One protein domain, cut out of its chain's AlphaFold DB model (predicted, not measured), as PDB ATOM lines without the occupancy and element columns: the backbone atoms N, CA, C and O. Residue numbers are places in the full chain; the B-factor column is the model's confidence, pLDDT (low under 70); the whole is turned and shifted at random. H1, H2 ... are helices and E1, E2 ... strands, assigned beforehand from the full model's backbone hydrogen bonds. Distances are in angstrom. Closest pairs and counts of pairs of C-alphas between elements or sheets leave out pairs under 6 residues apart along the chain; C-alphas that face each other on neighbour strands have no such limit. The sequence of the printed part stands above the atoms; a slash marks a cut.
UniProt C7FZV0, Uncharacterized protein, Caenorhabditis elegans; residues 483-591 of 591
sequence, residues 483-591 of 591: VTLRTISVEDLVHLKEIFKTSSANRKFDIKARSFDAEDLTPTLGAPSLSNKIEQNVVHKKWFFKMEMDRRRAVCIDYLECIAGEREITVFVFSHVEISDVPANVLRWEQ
ATOM      1  N   VAL A 483     -24.815   6.300  -1.187       91.05
ATOM      2  CA  VAL A 483     -24.578   4.879  -0.878       91.05
ATOM      3  C   VAL A 483     -25.824   4.032  -1.079       91.05
ATOM      4  O   VAL A 483     -26.947   4.504  -0.908       91.05
ATOM      5  N   THR A 484     -25.616   2.749  -1.365       86.35
ATOM      6  CA  THR A 484     -26.660   1.729  -1.258       86.35
ATOM      7  C   THR A 484     -26.419   0.882  -0.004       86.35
ATOM      8  O   THR A 484     -25.403   0.204   0.131       86.35
ATOM      9  N   LEU A 485     -27.350   0.918   0.941       86.10
ATOM     10  CA  LEU A 485     -27.364   0.070   2.126       86.10
ATOM     11  C   LEU A 485     -28.292  -1.124   1.902       86.10
ATOM     12  O   LEU A 485     -29.286  -1.048   1.173       86.10
ATOM     13  N   ARG A 486     -27.970  -2.252   2.537       80.61
ATOM     14  CA  ARG A 486     -28.856  -3.423   2.504       80.61
ATOM     15  C   ARG A 486     -30.154  -3.140   3.253       80.61
ATOM     16  O   ARG A 486     -31.231  -3.345   2.700       80.61
ATOM     17  N   THR A 487     -30.030  -2.633   4.471       84.18
ATOM     18  CA  THR A 487     -31.139  -2.252   5.340       84.18
ATOM     19  C   THR A 487     -30.905  -0.856   5.890       84.18
ATOM     20  O   THR A 487     -29.766  -0.432   6.096       84.18
ATOM     21  N   ILE A 488     -31.995  -0.142   6.134       88.49
ATOM     22  CA  ILE A 488     -32.006   1.052   6.973       88.49
ATOM     23  C   ILE A 488     -33.156   0.901   7.962       88.49
ATOM     24  O   ILE A 488     -34.220   0.406   7.598       88.49
ATOM     25  N   SER A 489     -32.931   1.243   9.224       89.90
ATOM     26  CA  SER A 489     -33.977   1.199  10.248       89.90
ATOM     27  C   SER A 489     -34.643   2.565  10.418       89.90
ATOM     28  O   SER A 489     -34.119   3.596   9.987       89.90
ATOM     29  N   VAL A 490     -35.801   2.597  11.077       89.66
ATOM     30  CA  VAL A 490     -36.450   3.860  11.457       89.66
ATOM     31  C   VAL A 490     -35.564   4.639  12.436       89.66
ATOM     32  O   VAL A 490     -35.465   5.864  12.344       89.66
ATOM     33  N   GLU A 491     -34.861   3.941  13.326       90.97
ATOM     34  CA  GLU A 491     -33.898   4.512  14.265       90.97
ATOM     35  C   GLU A 491     -32.735   5.207  13.544       90.97
ATOM     36  O   GLU A 491     -32.336   6.306  13.938       90.97
ATOM     37  N   ASP A 492     -32.229   4.619  12.455       92.48
ATOM     38  CA  ASP A 492     -31.185   5.234  11.627       92.48
ATOM     39  C   ASP A 492     -31.669   6.549  10.994       92.48
ATOM     40  O   ASP A 492     -30.928   7.537  10.971       92.48
ATOM     41  N   LEU A 493     -32.923   6.602  10.522       92.01
ATOM     42  CA  LEU A 493     -33.520   7.822   9.963       92.01
ATOM     43  C   LEU A 493     -33.650   8.928  11.014       92.01
ATOM     44  O   LEU A 493     -33.366  10.092  10.720       92.01
ATOM     45  N   VAL A 494     -34.060   8.577  12.237       91.85
ATOM     46  CA  VAL A 494     -34.128   9.523  13.362       91.85
ATOM     47  C   VAL A 494     -32.740  10.062  13.682       91.85
ATOM     48  O   VAL A 494     -32.573  11.275  13.806       91.85
ATOM     49  N   HIS A 495     -31.737   9.186  13.755       93.93
ATOM     50  CA  HIS A 495     -30.354   9.577  14.027       93.93
ATOM     51  C   HIS A 495     -29.824  10.554  12.966       93.93
ATOM     52  O   HIS A 495     -29.319  11.625  13.302       93.93
ATOM     53  N   LEU A 496     -30.012  10.241  11.678       94.38
ATOM     54  CA  LEU A 496     -29.615  11.120  10.573       94.38
ATOM     55  C   LEU A 496     -30.367  12.459  10.591       94.38
ATOM     56  O   LEU A 496     -29.750  13.505  10.387       94.38
ATOM     57  N   LYS A 497     -31.675  12.454  10.884       92.61
ATOM     58  CA  LYS A 497     -32.469  13.685  11.041       92.61
ATOM     59  C   LYS A 497     -31.850  14.600  12.101       92.61
ATOM     60  O   LYS A 497     -31.666  15.788  11.838       92.61
ATOM     61  N   GLU A 498     -31.502  14.067  13.273       93.19
ATOM     62  CA  GLU A 498     -30.916  14.869  14.355       93.19
ATOM     63  C   GLU A 498     -29.510  15.392  14.012       93.19
ATOM     64  O   GLU A 498     -29.199  16.551  14.298       93.19
ATOM     65  N   ILE A 499     -28.683  14.613  13.305       92.97
ATOM     66  CA  ILE A 499     -27.382  15.092  12.803       92.97
ATOM     67  C   ILE A 499     -27.558  16.300  11.874       92.97
ATOM     68  O   ILE A 499     -26.850  17.300  12.008       92.97
ATOM     69  N   PHE A 500     -28.501  16.235  10.932       93.36
ATOM     70  CA  PHE A 500     -28.759  17.340  10.004       93.36
ATOM     71  C   PHE A 500     -29.385  18.557  10.709       93.36
ATOM     72  O   PHE A 500     -29.099  19.689  10.337       93.36
ATOM     73  N   LYS A 501     -30.198  18.367  11.756       90.36
ATOM     74  CA  LYS A 501     -30.771  19.489  12.529       90.36
ATOM     75  C   LYS A 501     -29.717  20.267  13.324       90.36
ATOM     76  O   LYS A 501     -29.826  21.492  13.436       90.36
ATOM     77  N   THR A 502     -28.729  19.561  13.875       90.32
ATOM     78  CA  THR A 502     -27.745  20.106  14.831       90.32
ATOM     79  C   THR A 502     -26.443  20.580  14.171       90.32
ATOM     80  O   THR A 502     -25.775  21.481  14.679       90.32
ATOM     81  N   SER A 503     -26.071  20.018  13.019       85.42
ATOM     82  CA  SER A 503     -24.832  20.349  12.306       85.42
ATOM     83  C   SER A 503     -24.895  21.709  11.595       85.42
ATOM     84  O   SER A 503     -25.838  22.003  10.870       85.42
ATOM     85  N   SER A 504     -23.833  22.518  11.692       83.24
ATOM     86  CA  SER A 504     -23.683  23.752  10.893       83.24
ATOM     87  C   SER A 504     -23.150  23.502   9.474       83.24
ATOM     88  O   SER A 504     -23.365  24.316   8.566       83.24
ATOM     89  N   ALA A 505     -22.458  22.376   9.277       86.52
ATOM     90  CA  ALA A 505     -21.847  22.002   8.009       86.52
ATOM     91  C   ALA A 505     -22.906  21.671   6.948       86.52
ATOM     92  O   ALA A 505     -23.916  21.032   7.239       86.52
ATOM     93  N   ASN A 506     -22.670  22.090   5.702       89.18
ATOM     94  CA  ASN A 506     -23.589  21.830   4.598       89.18
ATOM     95  C   ASN A 506     -23.493  20.367   4.129       89.18
ATOM     96  O   ASN A 506     -22.628  20.030   3.321       89.18
ATOM     97  N   ARG A 507     -24.374  19.513   4.662       92.82
ATOM     98  CA  ARG A 507     -24.448  18.078   4.349       92.82
ATOM     99  C   ARG A 507     -25.495  17.731   3.285       92.82
ATOM    100  O   ARG A 507     -26.533  18.393   3.201       92.82
ATOM    101  N   LYS A 508     -25.241  16.658   2.524       95.96
ATOM    102  CA  LYS A 508     -26.212  16.000   1.631       95.96
ATOM    103  C   LYS A 508     -25.969  14.494   1.550       95.96
ATOM    104  O   LYS A 508     -24.919  14.087   1.055       95.96
ATOM    105  N   PHE A 509     -26.926  13.682   1.995       96.39
ATOM    106  CA  PHE A 509     -26.849  12.218   1.941       96.39
ATOM    107  C   PHE A 509     -27.930  11.683   1.003       96.39
ATOM    108  O   PHE A 509     -29.087  12.052   1.149       96.39
ATOM    109  N   ASP A 510     -27.548  10.832   0.059       94.77
ATOM    110  CA  ASP A 510     -28.415  10.048  -0.821       94.77
ATOM    111  C   ASP A 510     -28.209   8.571  -0.461       94.77
ATOM    112  O   ASP A 510     -27.129   8.009  -0.663       94.77
ATOM    113  N   ILE A 511     -29.206   7.981   0.192       92.46
ATOM    114  CA  ILE A 511     -29.139   6.626   0.728       92.46
ATOM    115  C   ILE A 511     -30.223   5.796   0.065       92.46
ATOM    116  O   ILE A 511     -31.414   5.999   0.298       92.46
ATOM    117  N   LYS A 512     -29.803   4.812  -0.722       89.24
ATOM    118  CA  LYS A 512     -30.691   3.779  -1.252       89.24
ATOM    119  C   LYS A 512     -30.706   2.608  -0.285       89.24
ATOM    120  O   LYS A 512     -29.647   2.151   0.124       89.24
ATOM    121  N   ALA A 513     -31.876   2.103   0.060       86.57
ATOM    122  CA  ALA A 513     -32.052   0.912   0.872       86.57
ATOM    123  C   ALA A 513     -32.705  -0.185   0.030       86.57
ATOM    124  O   ALA A 513     -33.709   0.054  -0.645       86.57
ATOM    125  N   ARG A 514     -32.122  -1.389   0.060       80.01
ATOM    126  CA  ARG A 514     -32.705  -2.579  -0.589       80.01
ATOM    127  C   ARG A 514     -33.851  -3.192   0.219       80.01
ATOM    128  O   ARG A 514     -34.624  -3.971  -0.318       80.01
ATOM    129  N   SER A 515     -33.910  -2.891   1.509       80.96
ATOM    130  CA  SER A 515     -34.963  -3.314   2.421       80.96
ATOM    131  C   SER A 515     -35.181  -2.217   3.456       80.96
ATOM    132  O   SER A 515     -34.226  -1.683   4.029       80.96
ATOM    133  N   PHE A 516     -36.444  -1.863   3.659       82.99
ATOM    134  CA  PHE A 516     -36.884  -0.883   4.635       82.99
ATOM    135  C   PHE A 516     -38.237  -1.341   5.178       82.99
ATOM    136  O   PHE A 516     -39.192  -1.448   4.421       82.99
ATOM    137  N   ASP A 517     -38.304  -1.661   6.469       69.61
ATOM    138  CA  ASP A 517     -39.498  -2.248   7.083       69.61
ATOM    139  C   ASP A 517     -40.215  -1.197   7.941       69.61
ATOM    140  O   ASP A 517     -40.088  -1.160   9.166       69.61
ATOM    141  N   ALA A 518     -40.893  -0.254   7.281       68.30
ATOM    142  CA  ALA A 518     -41.795   0.672   7.958       68.30
ATOM    143  C   ALA A 518     -42.981   1.043   7.062       68.30
ATOM    144  O   ALA A 518     -42.865   1.883   6.169       68.30
ATOM    145  N   GLU A 519     -44.143   0.457   7.357       66.98
ATOM    146  CA  GLU A 519     -45.402   0.758   6.661       66.98
ATOM    147  C   GLU A 519     -45.816   2.236   6.817       66.98
ATOM    148  O   GLU A 519     -46.398   2.829   5.906       66.98
ATOM    149  N   ASP A 520     -45.495   2.855   7.963       77.95
ATOM    150  CA  ASP A 520     -45.833   4.247   8.251       77.95
ATOM    151  C   ASP A 520     -44.719   4.995   9.004       77.95
ATOM    152  O   ASP A 520     -44.367   4.683  10.140       77.95
ATOM    153  N   LEU A 521     -44.203   6.053   8.374       85.45
ATOM    154  CA  LEU A 521     -43.229   6.986   8.950       85.45
ATOM    155  C   LEU A 521     -43.886   8.109   9.770       85.45
ATOM    156  O   LEU A 521     -43.182   8.896  10.408       85.45
ATOM    157  N   THR A 522     -45.217   8.217   9.759       83.60
ATOM    158  CA  THR A 522     -45.964   9.282  10.442       83.60
ATOM    159  C   THR A 522     -45.713   9.335  11.952       83.60
ATOM    160  O   THR A 522     -45.541  10.446  12.455       83.60
ATOM    161  N   PRO A 523     -45.614   8.217  12.701       84.06
ATOM    162  CA  PRO A 523     -45.289   8.268  14.129       84.06
ATOM    163  C   PRO A 523     -43.925   8.910  14.414       84.06
ATOM    164  O   PRO A 523     -43.744   9.546  15.448       84.06
ATOM    165  N   THR A 524     -42.980   8.774  13.483       84.62
ATOM    166  CA  THR A 524     -41.577   9.152  13.681       84.62
ATOM    167  C   THR A 524     -41.247  10.531  13.110       84.62
ATOM    168  O   THR A 524     -40.563  11.334  13.743       84.62
ATOM    169  N   LEU A 525     -41.718  10.822  11.894       85.55
ATOM    170  CA  LEU A 525     -41.432  12.063  11.167       85.55
ATOM    171  C   LEU A 525     -42.631  13.027  11.149       85.55
ATOM    172  O   LEU A 525     -42.492  14.181  10.731       85.55
ATOM    173  N   GLY A 526     -43.808  12.574  11.595       84.98
ATOM    174  CA  GLY A 526     -45.104  13.219  11.383       84.98
ATOM    175  C   GLY A 526     -45.609  13.051   9.942       84.98
ATOM    176  O   GLY A 526     -44.941  12.467   9.090       84.98
ATOM    177  N   ALA A 527     -46.767  13.631   9.616       83.42
ATOM    178  CA  ALA A 527     -47.344  13.539   8.264       83.42
ATOM    179  C   ALA A 527     -46.404  14.122   7.177       83.42
ATOM    180  O   ALA A 527     -45.689  15.079   7.442       83.42
ATOM    181  N   PRO A 528     -46.346  13.631   5.941       84.12
ATOM    182  CA  PRO A 528     -45.515  14.271   4.919       84.12
ATOM    183  C   PRO A 528     -46.011  15.689   4.577       84.12
ATOM    184  O   PRO A 528     -47.211  15.945   4.509       84.12
ATOM    185  N   SER A 529     -45.075  16.616   4.363       80.99
ATOM    186  CA  SER A 529     -45.319  17.989   3.897       80.99
ATOM    187  C   SER A 529     -45.805  18.023   2.448       80.99
ATOM    188  O   SER A 529     -46.619  18.863   2.069       80.99
ATOM    189  N   LEU A 530     -45.279  17.106   1.638       75.09
ATOM    190  CA  LEU A 530     -45.674  16.862   0.259       75.09
ATOM    191  C   LEU A 530     -45.817  15.351   0.093       75.09
ATOM    192  O   LEU A 530     -44.912  14.621   0.493       75.09
ATOM    193  N   SER A 531     -46.920  14.880  -0.483       77.26
ATOM    194  CA  SER A 531     -47.088  13.472  -0.838       77.26
ATOM    195  C   SER A 531     -47.762  13.368  -2.195       77.26
ATOM    196  O   SER A 531     -48.923  13.739  -2.340       77.26
ATOM    197  N   ASN A 532     -47.018  12.870  -3.180       74.31
ATOM    198  CA  ASN A 532     -47.500  12.673  -4.539       74.31
ATOM    199  C   ASN A 532     -47.314  11.202  -4.919       74.31
ATOM    200  O   ASN A 532     -46.234  10.638  -4.738       74.31
ATOM    201  N   LYS A 533     -48.352  10.586  -5.489       66.07
ATOM    202  CA  LYS A 533     -48.184   9.376  -6.302       66.07
ATOM    203  C   LYS A 533     -47.876   9.841  -7.717       66.07
ATOM    204  O   LYS A 533     -48.751  10.416  -8.359       66.07
ATOM    205  N   ILE A 534     -46.626   9.685  -8.151       65.35
ATOM    206  CA  ILE A 534     -46.194  10.148  -9.480       65.35
ATOM    207  C   ILE A 534     -46.750   9.191 -10.545       65.35
ATOM    208  O   ILE A 534     -47.350   9.627 -11.523       65.35
ATOM    209  N   GLU A 535     -46.618   7.886 -10.296       63.94
ATOM    210  CA  GLU A 535     -47.107   6.783 -11.130       63.94
ATOM    211  C   GLU A 535     -47.730   5.691 -10.238       63.94
ATOM    212  O   GLU A 535     -47.654   5.782  -9.010       63.94
ATOM    213  N   GLN A 536     -48.352   4.652 -10.821       62.91
ATOM    214  CA  GLN A 536     -49.043   3.592 -10.055       62.91
ATOM    215  C   GLN A 536     -48.160   2.919  -8.983       62.91
ATOM    216  O   GLN A 536     -48.700   2.481  -7.970       62.91
ATOM    217  N   ASN A 537     -46.831   2.920  -9.166       71.25
ATOM    218  CA  ASN A 537     -45.860   2.195  -8.337       71.25
ATOM    219  C   ASN A 537     -44.766   3.085  -7.711       71.25
ATOM    220  O   ASN A 537     -43.741   2.563  -7.269       71.25
ATOM    221  N   VAL A 538     -44.943   4.414  -7.713       76.62
ATOM    222  CA  VAL A 538     -43.954   5.348  -7.148       76.62
ATOM    223  C   VAL A 538     -44.607   6.267  -6.128       76.62
ATOM    224  O   VAL A 538     -45.457   7.098  -6.471       76.62
ATOM    225  N   VAL A 539     -44.182   6.139  -4.872       82.48
ATOM    226  CA  VAL A 539     -44.616   7.001  -3.769       82.48
ATOM    227  C   VAL A 539     -43.514   8.005  -3.469       82.48
ATOM    228  O   VAL A 539     -42.384   7.640  -3.162       82.48
ATOM    229  N   HIS A 540     -43.855   9.292  -3.540       87.51
ATOM    230  CA  HIS A 540     -42.941  10.389  -3.240       87.51
ATOM    231  C   HIS A 540     -43.443  11.164  -2.024       87.51
ATOM    232  O   HIS A 540     -44.583  11.640  -2.020       87.51
ATOM    233  N   LYS A 541     -42.616  11.282  -0.981       89.23
ATOM    234  CA  LYS A 541     -42.932  12.017   0.253       89.23
ATOM    235  C   LYS A 541     -41.787  12.963   0.610       89.23
ATOM    236  O   LYS A 541     -40.625  12.617   0.442       89.23
ATOM    237  N   LYS A 542     -42.104  14.148   1.138       91.22
ATOM    238  CA  LYS A 542     -41.104  15.088   1.676       91.22
ATOM    239  C   LYS A 542     -41.463  15.567   3.070       91.22
ATOM    240  O   LYS A 542     -42.637  15.810   3.345       91.22
ATOM    241  N   TRP A 543     -40.450  15.800   3.897       92.24
ATOM    242  CA  TRP A 543     -40.570  16.452   5.199       92.24
ATOM    243  C   TRP A 543     -39.562  17.589   5.327       92.24
ATOM    244  O   TRP A 543     -38.431  17.473   4.856       92.24
ATOM    245  N   PHE A 544     -39.967  18.661   6.009       91.57
ATOM    246  CA  PHE A 544     -39.114  19.810   6.301       91.57
ATOM    247  C   PHE A 544     -39.034  20.062   7.807       91.57
ATOM    248  O   PHE A 544     -40.056  20.231   8.479       91.57
ATOM    249  N   PHE A 545     -37.811  20.144   8.328       90.59
ATOM    250  CA  PHE A 545     -37.530  20.411   9.736       90.59
ATOM    251  C   PHE A 545     -36.657  21.647   9.878       90.59
ATOM    252  O   PHE A 545     -35.794  21.931   9.047       90.59
ATOM    253  N   LYS A 546     -36.869  22.394  10.954       87.13
ATOM    254  CA  LYS A 546     -36.052  23.563  11.246       87.13
ATOM    255  C   LYS A 546     -34.683  23.141  11.789       87.13
ATOM    256  O   LYS A 546     -34.607  22.238  12.616       87.13
ATOM    257  N   MET A 547     -33.622  23.823  11.360       89.42
ATOM    258  CA  MET A 547     -32.299  23.671  11.968       89.42
ATOM    259  C   MET A 547     -32.202  24.454  13.281       89.42
ATOM    260  O   MET A 547     -32.782  25.536  13.422       89.42
ATOM    261  N   GLU A 548     -31.423  23.938  14.228       85.40
ATOM    262  CA  GLU A 548     -31.210  24.599  15.520       85.40
ATOM    263  C   GLU A 548     -30.240  25.780  15.400       85.40
ATOM    264  O   GLU A 548     -30.476  26.858  15.950       85.40
ATOM    265  N   MET A 549     -29.171  25.585  14.625       78.90
ATOM    266  CA  MET A 549     -28.030  26.501  14.559       78.90
ATOM    267  C   MET A 549     -28.141  27.548  13.441       78.90
ATOM    268  O   MET A 549     -27.578  28.634  13.563       78.90
ATOM    269  N   ASP A 550     -28.869  27.254  12.358       82.76
ATOM    270  CA  ASP A 550     -28.986  28.139  11.194       82.76
ATOM    271  C   ASP A 550     -30.447  28.364  10.792       82.76
ATOM    272  O   ASP A 550     -31.079  27.545  10.135       82.76
ATOM    273  N   ARG A 551     -30.989  29.527  11.164       83.10
ATOM    274  CA  ARG A 551     -32.394  29.878  10.897       83.10
ATOM    275  C   ARG A 551     -32.699  30.178   9.428       83.10
ATOM    276  O   ARG A 551     -33.870  30.376   9.113       83.10
ATOM    277  N   ARG A 552     -31.687  30.286   8.561       85.93
ATOM    278  CA  ARG A 552     -31.881  30.534   7.123       85.93
ATOM    279  C   ARG A 552     -32.042  29.247   6.330       85.93
ATOM    280  O   ARG A 552     -32.504  29.302   5.198       85.93
ATOM    281  N   ARG A 553     -31.715  28.104   6.930       88.83
ATOM    282  CA  ARG A 553     -31.793  26.796   6.291       88.83
ATOM    283  C   ARG A 553     -32.748  25.867   7.037       88.83
ATOM    284  O   ARG A 553     -33.083  26.067   8.206       88.83
ATOM    285  N   ALA A 554     -33.215  24.854   6.328       90.49
ATOM    286  CA  ALA A 554     -34.051  23.784   6.843       90.49
ATOM    287  C   ALA A 554     -33.478  22.430   6.415       90.49
ATOM    288  O   ALA A 554     -32.789  22.326   5.401       90.49
ATOM    289  N   VAL A 555     -33.782  21.389   7.181       92.59
ATOM    290  CA  VAL A 555     -33.504  20.002   6.807       92.59
ATOM    291  C   VAL A 555     -34.656  19.504   5.945       92.59
ATOM    292  O   VAL A 555     -35.807  19.545   6.378       92.59
ATOM    293  N   CYS A 556     -34.351  19.022   4.747       92.76
ATOM    294  CA  CYS A 556     -35.284  18.314   3.880       92.76
ATOM    295  C   CYS A 556     -34.962  16.819   3.916       92.76
ATOM    296  O   CYS A 556     -33.825  16.433   3.636       92.76
ATOM    297  N   ILE A 557     -35.970  16.000   4.215       93.83
ATOM    298  CA  ILE A 557     -35.940  14.552   3.994       93.83
ATOM    299  C   ILE A 557     -36.837  14.271   2.795       93.83
ATOM    300  O   ILE A 557     -38.045  14.504   2.858       93.83
ATOM    301  N   ASP A 558     -36.235  13.823   1.702       91.90
ATOM    302  CA  ASP A 558     -36.913  13.402   0.482       91.90
ATOM    303  C   ASP A 558     -36.956  11.872   0.436       91.90
ATOM    304  O   ASP A 558     -35.922  11.223   0.576       91.90
ATOM    305  N   TYR A 559     -38.141  11.303   0.275       90.92
ATOM    306  CA  TYR A 559     -38.375   9.867   0.276       90.92
ATOM    307  C   TYR A 559     -39.009   9.453  -1.036       90.92
ATOM    308  O   TYR A 559     -40.085   9.941  -1.392       90.92
ATOM    309  N   LEU A 560     -38.362   8.514  -1.714       87.13
ATOM    310  CA  LEU A 560     -38.884   7.875  -2.906       87.13
ATOM    311  C   LEU A 560     -38.943   6.368  -2.691       87.13
ATOM    312  O   LEU A 560     -37.926   5.732  -2.441       87.13
ATOM    313  N   GLU A 561     -40.128   5.808  -2.844       82.59
ATOM    314  CA  GLU A 561     -40.355   4.368  -2.874       82.59
ATOM    315  C   GLU A 561     -40.681   3.989  -4.316       82.59
ATOM    316  O   GLU A 561     -41.672   4.466  -4.878       82.59
ATOM    317  N   CYS A 562     -39.820   3.180  -4.933       72.57
ATOM    318  CA  CYS A 562     -40.037   2.646  -6.272       72.57
ATOM    319  C   CYS A 562     -40.145   1.125  -6.198       72.57
ATOM    320  O   CYS A 562     -39.179   0.445  -5.844       72.57
ATOM    321  N   ILE A 563     -41.288   0.592  -6.624       62.58
ATOM    322  CA  ILE A 563     -41.453  -0.846  -6.848       62.58
ATOM    323  C   ILE A 563     -41.002  -1.136  -8.286       62.58
ATOM    324  O   ILE A 563     -41.753  -0.926  -9.244       62.58
ATOM    325  N   ALA A 564     -39.748  -1.562  -8.454       54.43
ATOM    326  CA  ALA A 564     -39.178  -1.920  -9.751       54.43
ATOM    327  C   ALA A 564     -39.144  -3.452  -9.897       54.43
ATOM    328  O   ALA A 564     -38.246  -4.122  -9.389       54.43
ATOM    329  N   GLY A 565     -40.126  -4.020 -10.604       61.89
ATOM    330  CA  GLY A 565     -40.256  -5.474 -10.747       61.89
ATOM    331  C   GLY A 565     -40.645  -6.149  -9.426       61.89
ATOM    332  O   GLY A 565     -41.603  -5.726  -8.789       61.89
ATOM    333  N   GLU A 566     -39.914  -7.191  -9.018       50.72
ATOM    334  CA  GLU A 566     -40.151  -7.933  -7.763       50.72
ATOM    335  C   GLU A 566     -39.500  -7.293  -6.519       50.72
ATOM    336  O   GLU A 566     -39.551  -7.882  -5.440       50.72
ATOM    337  N   ARG A 567     -38.849  -6.126  -6.634       55.17
ATOM    338  CA  ARG A 567     -38.092  -5.534  -5.521       55.17
ATOM    339  C   ARG A 567     -38.442  -4.074  -5.270       55.17
ATOM    340  O   ARG A 567     -38.508  -3.254  -6.188       55.17
ATOM    341  N   GLU A 568     -38.618  -3.766  -3.994       65.29
ATOM    342  CA  GLU A 568     -38.817  -2.418  -3.483       65.29
ATOM    343  C   GLU A 568     -37.448  -1.770  -3.248       65.29
ATOM    344  O   GLU A 568     -36.614  -2.294  -2.509       65.29
ATOM    345  N   ILE A 569     -37.182  -0.647  -3.915       73.37
ATOM    346  CA  ILE A 569     -36.011   0.182  -3.630       73.37
ATOM    347  C   ILE A 569     -36.520   1.461  -2.992       73.37
ATOM    348  O   ILE A 569     -37.248   2.239  -3.615       73.37
ATOM    349  N   THR A 570     -36.099   1.684  -1.752       85.65
ATOM    350  CA  THR A 570     -36.386   2.922  -1.034       85.65
ATOM    351  C   THR A 570     -35.194   3.860  -1.141       85.65
ATOM    352  O   THR A 570     -34.051   3.446  -0.964       85.65
ATOM    353  N   VAL A 571     -35.434   5.132  -1.424       89.37
ATOM    354  CA  VAL A 571     -34.412   6.175  -1.522       89.37
ATOM    355  C   VAL A 571     -34.719   7.259  -0.502       89.37
ATOM    356  O   VAL A 571     -35.812   7.821  -0.500       89.37
ATOM    357  N   PHE A 572     -33.736   7.575   0.333       92.76
ATOM    358  CA  PHE A 572     -33.777   8.670   1.291       92.76
ATOM    359  C   PHE A 572     -32.721   9.709   0.928       92.76
ATOM    360  O   PHE A 572     -31.525   9.421   0.958       92.76
ATOM    361  N   VAL A 573     -33.149  10.937   0.641       94.49
ATOM    362  CA  VAL A 573     -32.246  12.072   0.440       94.49
ATOM    363  C   VAL A 573     -32.391  13.056   1.591       94.49
ATOM    364  O   VAL A 573     -33.414  13.721   1.737       94.49
ATOM    365  N   PHE A 574     -31.334  13.192   2.384       95.72
ATOM    366  CA  PHE A 574     -31.209  14.204   3.425       95.72
ATOM    367  C   PHE A 574     -30.406  15.381   2.876       95.72
ATOM    368  O   PHE A 574     -29.321  15.200   2.321       95.72
ATOM    369  N   SER A 575     -30.910  16.603   3.020       94.55
ATOM    370  CA  SER A 575     -30.208  17.801   2.548       94.55
ATOM    371  C   SER A 575     -30.556  19.033   3.369       94.55
ATOM    372  O   SER A 575     -31.641  19.121   3.943       94.55
ATOM    373  N   HIS A 576     -29.643  20.002   3.397       91.88
ATOM    374  CA  HIS A 576     -29.981  21.359   3.809       91.88
ATOM    375  C   HIS A 576     -30.510  22.142   2.610       91.88
ATOM    376  O   HIS A 576     -29.894  22.138   1.545       91.88
ATOM    377  N   VAL A 577     -31.627  22.832   2.802       90.47
ATOM    378  CA  VAL A 577     -32.256  23.705   1.804       90.47
ATOM    379  C   VAL A 577     -32.413  25.108   2.374       90.47
ATOM    380  O   VAL A 577     -32.534  25.272   3.590       90.47
ATOM    381  N   GLU A 578     -32.408  26.125   1.516       89.13
ATOM    382  CA  GLU A 578     -32.724  27.488   1.941       89.13
ATOM    383  C   GLU A 578     -34.191  27.570   2.362       89.13
ATOM    384  O   GLU A 578     -35.071  26.940   1.774       89.13
ATOM    385  N   ILE A 579     -34.480  28.370   3.386       85.58
ATOM    386  CA  ILE A 579     -35.840  28.484   3.924       85.58
ATOM    387  C   ILE A 579     -36.826  29.074   2.907       85.58
ATOM    388  O   ILE A 579     -38.025  28.835   3.013       85.58
ATOM    389  N   SER A 580     -36.324  29.812   1.910       84.57
ATOM    390  CA  SER A 580     -37.100  30.321   0.774       84.57
ATOM    391  C   SER A 580     -37.621  29.223  -0.150       84.57
ATOM    392  O   SER A 580     -38.630  29.433  -0.818       84.57
ATOM    393  N   ASP A 581     -36.946  28.073  -0.184       84.09
ATOM    394  CA  ASP A 581     -37.291  26.945  -1.053       84.09
ATOM    395  C   ASP A 581     -38.267  25.978  -0.362       84.09
ATOM    396  O   ASP A 581     -38.787  25.046  -0.978       84.09
ATOM    397  N   VAL A 582     -38.534  26.197   0.930       82.80
ATOM    398  CA  VAL A 582     -39.510  25.431   1.701       82.80
ATOM    399  C   VAL A 582     -40.912  25.981   1.417       82.80
ATOM    400  O   VAL A 582     -41.134  27.185   1.568       82.80
ATOM    401  N   PRO A 583     -41.894  25.135   1.055       80.62
ATOM    402  CA  PRO A 583     -43.264  25.595   0.870       80.62
ATOM    403  C   PRO A 583     -43.807  26.284   2.136       80.62
ATOM    404  O   PRO A 583     -43.439  25.951   3.268       80.62
ATOM    405  N   ALA A 584     -44.691  27.269   1.962       73.68
ATOM    406  CA  ALA A 584     -45.227  28.036   3.084       73.68
ATOM    407  C   ALA A 584     -46.018  27.144   4.067       73.68
ATOM    408  O   ALA A 584     -46.774  26.271   3.650       73.68
ATOM    409  N   ASN A 585     -45.881  27.409   5.372       70.45
ATOM    410  CA  ASN A 585     -46.588  26.738   6.480       70.45
ATOM    411  C   ASN A 585     -46.288  25.244   6.698       70.45
ATOM    412  O   ASN A 585     -47.037  24.590   7.421       70.45
ATOM    413  N   VAL A 586     -45.205  24.697   6.132       78.62
ATOM    414  CA  VAL A 586     -44.887  23.261   6.292       78.62
ATOM    415  C   VAL A 586     -43.688  22.961   7.193       78.62
ATOM    416  O   VAL A 586     -43.409  21.796   7.470       78.62
ATOM    417  N   LEU A 587     -43.023  24.000   7.707       70.50
ATOM    418  CA  LEU A 587     -41.961  23.883   8.707       70.50
ATOM    419  C   LEU A 587     -42.518  23.425  10.054       70.50
ATOM    420  O   LEU A 587     -43.323  24.120  10.678       70.50
ATOM    421  N   ARG A 588     -42.037  22.274  10.524       65.22
ATOM    422  CA  ARG A 588     -42.393  21.744  11.839       65.22
ATOM    423  C   ARG A 588     -41.518  22.311  12.943       65.22
ATOM    424  O   ARG A 588     -40.294  22.328  12.831       65.22
ATOM    425  N   TRP A 589     -42.181  22.718  14.017       54.19
ATOM    426  CA  TRP A 589     -41.587  22.918  15.330       54.19
ATOM    427  C   TRP A 589     -41.918  21.670  16.147       54.19
ATOM    428  O   TRP A 589     -43.090  21.303  16.231       54.19
ATOM    429  N   GLU A 590     -40.907  20.980  16.672       54.04
ATOM    430  CA  GLU A 590     -41.149  19.959  17.696       54.04
ATOM    431  C   GLU A 590     -41.723  20.677  18.932       54.04
ATOM    432  O   GLU A 590     -41.257  21.766  19.283       54.04
ATOM    433  N   GLN A 591     -42.813  20.126  19.477       34.41
ATOM    434  CA  GLN A 591     -43.486  20.629  20.681       34.41
ATOM    435  C   GLN A 591     -42.661  20.359  21.932       34.41
ATOM    436  O   GLN A 591     -42.079  19.254  22.010       34.41
TER     437      GLN A 591
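This is residues 483 to 591 of the 591 residues of an uncharacterized protein of Caenorhabditis elegans (UniProt C7FZV0). Picture one twisted sheet of six strands, with the helix H1 lying over one face and running along the strands; the short helix H2 only grazes the sheet. The long hairpins of E4, E5 and E6 make the length, and after E6 a tail with no named element, residues 579 to 591, ends the chain. The printed part has 109 residues, in the order E1, H1, E2, H2, E3, E4, E5, E6; the sheet runs E1 E2 E6 E5 E4 E3, mixed, and the class is mixed, helices and strands. The whole is compact, with a radius of gyration of the C-alphas of 13.9 A, and elongated, spanning 43 by 26 by 23 A.

Start with E1, residues 483 to 487, an edge strand parallel to E2, residues 508 to 515, at 36 degrees; look for N 485 and O 512, 2.7 A apart. Between them comes H1, residues 490 to 502, completing a strand-helix-strand unit, two parallel neighbour strands with a helix between, whose crossover is right-handed. H1 is on the sheet, over E6, residues 567 to 578, and E5, residues 553 to 564, at a height over the sheet of 8.9 A: two layers, a helix on one face of a sheet. On the local plane it stands at 18 degrees to E5, along the strands; their closest C-alphas are those of Phe 500 and Val 555, 6.3 A apart. H2, residues 522 to 525, is close to H1 but not clearly touching, with the C-alphas of Val 494 and Thr 524 closest at 7.5 A; it only grazes the sheet with Leu 525. Next comes a meander, each strand the antiparallel neighbour of the one before: E3, residues 530 to 535, E4, residues 538 to 546, E5 and E6. Check N 532 and O 540 at 3.0 A for the hairpin E3 and E4, N 559 and O 541 at 2.8 A for E4 and E5, and N 571 and O 560 at 2.8 A for E5 and E6. E6 is also antiparallel to E2, with N 511 and O 572 2.8 A apart. In H1 every O i to N i+4 pair is within hydrogen-bond range; H2 is too short for one.

Find C-alpha 483 at (-24.578, 4.879, -0.878), where E1 begins. H1 runs 18.7 A from C-alpha 490 at (-36.450, 3.860, 11.457), and E2 21.2 A. E4 measures 27.1 A, E5 33.7 A and E6 34.3 A, ending at C-alpha 578, (-32.724, 27.488, 1.941).

The C-alphas of Arg 551 and Glu 566 are the two farthest apart, at 42.9 A. The printed part has no cut, and no link is long. Mean pLDDT of the printed part is 82.4; look for values under 70 at residues 517 to 519, 533 to 536, 563 to 568 and 588 to 591.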